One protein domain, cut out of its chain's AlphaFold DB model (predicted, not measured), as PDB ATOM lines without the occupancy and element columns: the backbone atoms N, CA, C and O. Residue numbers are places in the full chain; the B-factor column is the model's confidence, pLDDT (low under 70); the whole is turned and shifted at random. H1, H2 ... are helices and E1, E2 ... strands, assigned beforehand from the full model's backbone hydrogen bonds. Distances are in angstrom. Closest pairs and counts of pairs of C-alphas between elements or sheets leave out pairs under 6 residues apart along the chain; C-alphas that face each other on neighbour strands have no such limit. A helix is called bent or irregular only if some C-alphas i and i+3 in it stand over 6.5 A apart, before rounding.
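Overview. This is residues 93 to 139 of the 154 residues of the protein "7TMR-DISMED2 domain-containing protein" of Pseudomonas sp. K2W31S-8 (UniProt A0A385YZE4). An antiparallel two-stranded ribbon, E1 and E2, runs through the middle, with short helices H1 and H2 to one side and a wide loop within residues 116 to 132 to the other. The 47 printed residues hold E1, H1, H2, E2 in order, mixed, under half in named elements; compact, radius of gyration of the C-alphas 10.8 A, spans 26 by 26 by 16 A.

Arrangement. Start at E1, residues 93 to 97, antiparallel to E2, residues 133 to 138, at 159 degrees; N 94 and O 136, 2.8 A apart, are within hydrogen-bond range. H1, residues 104 to 107, is close to but not clearly touching H2, residues 110 to 115; their closest C-alphas, Gln 106 and Leu 112, are 7.7 A apart. H2 is irregular, C-alphas 111 and 114 being 7.4 A apart; 0 of 2 O i to N i+4 pairs and 2 of 3 O i to N i+3 pairs are within range.

Along the chain. Find C-alpha 93 at (545.317, 342.301, 555.146); E1 runs 13.3 A, H1 5.1 A, H2 10.0 A, and E2 16.6 A to C-alpha 138 at (550.880, 343.287, 558.548).

Size, cuts and confidence. The printed part has no cut; the H2 to E2 link is long. Residues 127 to 130 have pLDDT under 70.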
ATOM      1  N   VAL A  93     545.424 341.530 556.386       86.25
ATOM      2  CA  VAL A  93     545.317 342.301 555.146       86.25
ATOM      3  C   VAL A  93     544.328 343.434 555.360       86.25
ATOM      4  O   VAL A  93     543.197 343.209 555.791       86.25
ATOM      5  N   GLU A  94     544.745 344.645 555.022       90.31
ATOM      6  CA  GLU A  94     543.903 345.832 554.939       90.31
ATOM      7  C   GLU A  94     543.907 346.344 553.495       90.31
ATOM      8  O   GLU A  94     544.865 346.137 552.748       90.31
ATOM      9  N   TYR A  95     542.828 346.998 553.080       89.62
ATOM     10  CA  TYR A  95     542.710 347.590 551.753       89.62
ATOM     11  C   TYR A  95     542.157 349.008 551.819       89.62
ATOM     12  O   TYR A  95     541.404 349.359 552.728       89.62
ATOM     13  N   LEU A  96     542.504 349.801 550.816       90.06
ATOM     14  CA  LEU A  96     541.969 351.133 550.586       90.06
ATOM     15  C   LEU A  96     541.489 351.201 549.135       90.06
ATOM     16  O   LEU A  96     542.252 350.919 548.212       90.06
ATOM     17  N   LEU A  97     540.212 351.531 548.942       88.75
ATOM     18  CA  LEU A  97     539.608 351.662 547.615       88.75
ATOM     19  C   LEU A  97     539.731 353.092 547.090       88.75
ATOM     20  O   LEU A  97     539.651 354.064 547.846       88.75
ATOM     21  N   GLY A  98     539.877 353.214 545.773       78.94
ATOM     22  CA  GLY A  98     540.097 354.495 545.116       78.94
ATOM     23  C   GLY A  98     541.510 355.017 545.370       78.94
ATOM     24  O   GLY A  98     542.386 354.283 545.817       78.94
ATOM     25  N   HIS A  99     541.729 356.306 545.112       81.75
ATOM     26  CA  HIS A  99     543.015 356.964 545.382       81.75
ATOM     27  C   HIS A  99     544.173 356.449 544.502       81.75
ATOM     28  O   HIS A  99     545.337 356.517 544.885       81.75
ATOM     29  N   GLU A 100     543.861 355.975 543.292       79.19
ATOM     30  CA  GLU A 100     544.839 355.504 542.294       79.19
ATOM     31  C   GLU A 100     545.801 356.596 541.803       79.19
ATOM     32  O   GLU A 100     546.888 356.296 541.325       79.19
ATOM     33  N   ALA A 101     545.409 357.865 541.936       81.06
ATOM     34  CA  ALA A 101     546.225 359.017 541.566       81.06
ATOM     35  C   ALA A 101     547.096 359.550 542.719       81.06
ATOM     36  O   ALA A 101     547.873 360.479 542.499       81.06
ATOM     37  N   LEU A 102     546.943 359.026 543.943       83.81
ATOM     38  CA  LEU A 102     547.747 359.476 545.078       83.81
ATOM     39  C   LEU A 102     549.118 358.807 545.070       83.81
ATOM     40  O   LEU A 102     549.254 357.625 544.754       83.81
ATOM     41  N   ALA A 103     550.128 359.577 545.463       86.94
ATOM     42  CA  ALA A 103     551.479 359.070 545.630       86.94
ATOM     43  C   ALA A 103     551.581 358.169 546.868       86.94
ATOM     44  O   ALA A 103     550.815 358.306 547.829       86.94
ATOM     45  N   PHE A 104     552.568 357.277 546.867       84.06
ATOM     46  CA  PHE A 104     552.805 356.324 547.947       84.06
ATOM     47  C   PHE A 104     552.894 356.992 549.331       84.06
ATOM     48  O   PHE A 104     552.275 356.533 550.291       84.06
ATOM     49  N   GLU A 105     553.600 358.115 549.433       88.88
ATOM     50  CA  GLU A 105     553.799 358.859 550.679       88.88
ATOM     51  C   GLU A 105     552.475 359.374 551.251       88.88
ATOM     52  O   GLU A 105     552.281 359.408 552.466       88.88
ATOM     53  N   GLN A 106     551.539 359.741 550.375       88.31
ATOM     54  CA  GLN A 106     550.208 360.196 550.766       88.31
ATOM     55  C   GLN A 106     549.371 359.020 551.273       88.31
ATOM     56  O   GLN A 106     548.713 359.145 552.306       88.31
ATOM     57  N   ILE A 107     549.455 357.866 550.606       88.38
ATOM     58  CA  ILE A 107     548.783 356.619 551.004       88.38
ATOM     59  C   ILE A 107     549.297 356.097 552.352       88.38
ATOM     60  O   ILE A 107     548.506 355.648 553.186       88.38
ATOM     61  N   ALA A 108     550.605 356.190 552.591       85.19
ATOM     62  CA  ALA A 108     551.243 355.786 553.842       85.19
ATOM     63  C   ALA A 108     551.055 356.804 554.986       85.19
ATOM     64  O   ALA A 108     551.372 356.505 556.140       85.19
ATOM     65  N   SER A 109     550.551 358.006 554.689       86.25
ATOM     66  CA  SER A 109     550.406 359.076 555.676       86.25
ATOM     67  C   SER A 109     549.362 358.759 556.754       86.25
ATOM     68  O   SER A 109     548.388 358.032 556.543       86.25
ATOM     69  N   ALA A 110     549.526 359.382 557.926       74.75
ATOM     70  CA  ALA A 110     548.586 359.260 559.043       74.75
ATOM     71  C   ALA A 110     547.150 359.691 558.677       74.75
ATOM     72  O   ALA A 110     546.190 359.185 559.252       74.75
ATOM     73  N   GLN A 111     546.998 360.588 557.697       83.75
ATOM     74  CA  GLN A 111     545.705 361.139 557.291       83.75
ATOM     75  C   GLN A 111     544.759 360.075 556.718       83.75
ATOM     76  O   GLN A 111     543.550 360.173 556.909       83.75
ATOM     77  N   LEU A 112     545.297 359.052 556.048       83.62
ATOM     78  CA  LEU A 112     544.500 357.983 555.442       83.62
ATOM     79  C   LEU A 112     544.407 356.726 556.313       83.62
ATOM     80  O   LEU A 112     543.743 355.772 555.916       83.62
ATOM     81  N   GLN A 113     544.998 356.710 557.515       83.69
ATOM     82  CA  GLN A 113     544.984 355.519 558.375       83.69
ATOM     83  C   GLN A 113     543.577 355.040 558.741       83.69
ATOM     84  O   GLN A 113     543.345 353.836 558.809       83.69
ATOM     85  N   SER A 114     542.624 355.956 558.919       84.88
ATOM     86  CA  SER A 114     541.225 355.621 559.217       84.88
ATOM     87  C   SER A 114     540.426 355.136 558.001       84.88
ATOM     88  O   SER A 114     539.341 354.584 558.173       84.88
ATOM     89  N   ALA A 115     540.941 355.331 556.783       88.38
ATOM     90  CA  ALA A 115     540.280 354.920 555.546       88.38
ATOM     91  C   ALA A 115     540.590 353.462 555.159       88.38
ATOM     92  O   ALA A 115     539.889 352.886 554.324       88.38
ATOM     93  N   TRP A 116     541.610 352.856 555.774       89.75
ATOM     94  CA  TRP A 116     541.947 351.450 555.581       89.75
ATOM     95  C   TRP A 116     540.872 350.536 556.170       89.75
ATOM     96  O   TRP A 116     540.432 350.691 557.308       89.75
ATOM     97  N   GLN A 117     540.464 349.542 555.386       89.75
ATOM     98  CA  GLN A 117     539.446 348.566 555.755       89.75
ATOM     99  C   GLN A 117     540.080 347.187 555.911       89.75
ATOM    100  O   GLN A 117     540.844 346.740 555.059       89.75
ATOM    101  N   ARG A 118     539.743 346.474 556.987       89.00
ATOM    102  CA  ARG A 118     540.234 345.107 557.208       89.00
ATOM    103  C   ARG A 118     539.604 344.128 556.219       89.00
ATOM    104  O   ARG A 118     538.388 344.119 556.041       89.00
ATOM    105  N   ASN A 119     540.418 343.239 555.652       85.88
ATOM    106  CA  ASN A 119     539.987 342.142 554.792       85.88
ATOM    107  C   ASN A 119     540.282 340.776 555.435       85.88
ATOM    108  O   ASN A 119     541.271 340.122 555.096       85.88
ATOM    109  N   PRO A 120     539.399 340.283 556.323       80.19
ATOM    110  CA  PRO A 120     539.590 338.983 556.962       80.19
ATOM    111  C   PRO A 120     539.478 337.810 555.978       80.19
ATOM    112  O   PRO A 120     539.917 336.709 556.287       80.19
ATOM    113  N   ARG A 121     538.876 338.026 554.799       81.38
ATOM    114  CA  ARG A 121     538.684 336.993 553.773       81.38
ATOM    115  C   ARG A 121     539.845 336.901 552.789       81.38
ATOM    116  O   ARG A 121     539.789 336.045 551.910       81.38
ATOM    117  N   GLN A 122     540.821 337.812 552.885       80.62
ATOM    118  CA  GLN A 122     541.980 337.908 551.988       80.62
ATOM    119  C   GLN A 122     541.601 337.858 550.493       80.62
ATOM    120  O   GLN A 122     542.363 337.411 549.645       80.62
ATOM    121  N   SER A 123     540.387 338.300 550.170       81.75
ATOM    122  CA  SER A 123     539.831 338.332 548.822       81.75
ATOM    123  C   SER A 123     539.016 339.606 548.680       81.75
ATOM    124  O   SER A 123     538.280 339.988 549.591       81.75
ATOM    125  N   LEU A 124     539.191 340.310 547.568       77.44
ATOM    126  CA  LEU A 124     538.508 341.568 547.295       77.44
ATOM    127  C   LEU A 124     537.935 341.492 545.886       77.44
ATOM    128  O   LEU A 124     538.672 341.339 544.918       77.44
ATOM    129  N   ASN A 125     536.611 341.565 545.774       79.81
ATOM    130  CA  ASN A 125     535.940 341.619 544.482       79.81
ATOM    131  C   ASN A 125     535.490 343.058 544.240       79.81
ATOM    132  O   ASN A 125     534.500 343.505 544.818       79.81
ATOM    133  N   LEU A 126     536.221 343.768 543.385       73.25
ATOM    134  CA  LEU A 126     535.969 345.177 543.075       73.25
ATOM    135  C   LEU A 126     534.710 345.389 542.213       73.25
ATOM    136  O   LEU A 126     534.265 346.519 542.027       73.25
ATOM    137  N   ARG A 127     534.086 344.302 541.725       66.94
ATOM    138  CA  ARG A 127     532.985 344.326 540.749       66.94
ATOM    139  C   ARG A 127     533.304 345.310 539.606       66.94
ATOM    140  O   ARG A 127     534.454 345.627 539.349       66.94
ATOM    141  N   ILE A 128     532.304 345.764 538.858       59.00
ATOM    142  CA  ILE A 128     532.447 346.586 537.637       59.00
ATOM    143  C   ILE A 128     533.069 347.983 537.915       59.00
ATOM    144  O   ILE A 128     533.205 348.810 537.014       59.00
ATOM    145  N   GLN A 129     533.470 348.277 539.154       61.47
ATOM    146  CA  GLN A 129     534.089 349.545 539.505       61.47
ATOM    147  C   GLN A 129     535.554 349.536 539.066       61.47
ATOM    148  O   GLN A 129     536.367 348.762 539.562       61.47
ATOM    149  N   ARG A 130     535.894 350.430 538.131       62.62
ATOM    150  CA  ARG A 130     537.268 350.702 537.673       62.62
ATOM    151  C   ARG A 130     538.093 351.448 538.730       62.62
ATOM    152  O   ARG A 130     538.790 352.392 538.398       62.62
ATOM    153  N   GLN A 131     537.932 351.106 540.000       71.12
ATOM    154  CA  GLN A 131     538.685 351.740 541.069       71.12
ATOM    155  C   GLN A 131     539.933 350.904 541.330       71.12
ATOM    156  O   GLN A 131     539.822 349.706 541.593       71.12
ATOM    157  N   GLY A 132     541.110 351.529 541.262       75.19
ATOM    158  CA  GLY A 132     542.319 350.960 541.845       75.19
ATOM    159  C   GLY A 132     542.148 350.689 543.345       75.19
ATOM    160  O   GLY A 132     541.308 351.300 544.017       75.19
ATOM    161  N   ALA A 133     542.937 349.752 543.866       84.38
ATOM    162  CA  ALA A 133     542.960 349.418 545.283       84.38
ATOM    163  C   ALA A 133     544.402 349.335 545.780       84.38
ATOM    164  O   ALA A 133     545.255 348.726 545.135       84.38
ATOM    165  N   TRP A 134     544.643 349.905 546.955       88.38
ATOM    166  CA  TRP A 134     545.881 349.735 547.701       88.38
ATOM    167  C   TRP A 134     545.714 348.605 548.714       88.38
ATOM    168  O   TRP A 134     544.652 348.465 549.325       88.38
ATOM    169  N   LEU A 135     546.762 347.802 548.899       88.50
ATOM    170  CA  LEU A 135     546.795 346.693 549.852       88.50
ATOM    171  C   LEU A 135     547.907 346.918 550.876       88.50
ATOM    172  O   LEU A 135     549.026 347.288 550.525       88.50
ATOM    173  N   LYS A 136     547.598 346.656 552.143       88.56
ATOM    174  CA  LYS A 136     548.529 346.729 553.267       88.56
ATOM    175  C   LYS A 136     548.535 345.388 553.981       88.56
ATOM    176  O   LYS A 136     547.484 344.837 554.297       88.56
ATOM    177  N   PHE A 137     549.734 344.883 554.234       85.56
ATOM    178  CA  PHE A 137     549.959 343.600 554.886       85.56
ATOM    179  C   PHE A 137     550.709 343.845 556.186       85.56
ATOM    180  O   PHE A 137     551.784 344.442 556.179       85.56
ATOM    181  N   ASP A 138     550.148 343.378 557.294       80.88
ATOM    182  CA  ASP A 138     550.880 343.287 558.548       80.88
ATOM    183  C   ASP A 138     551.509 341.895 558.654       80.88
ATOM    184  O   ASP A 138     550.814 340.888 558.806       80.88
ATOM    185  N   LEU A 139     552.833 341.854 558.516       77.31
ATOM    186  CA  LEU A 139     553.640 340.634 558.508       77.31
ATOM    187  C   LEU A 139     554.129 340.235 559.907       77.31
ATOM    188  O   LEU A 139     554.928 339.306 560.030       77.31
TER     189      LEU A 139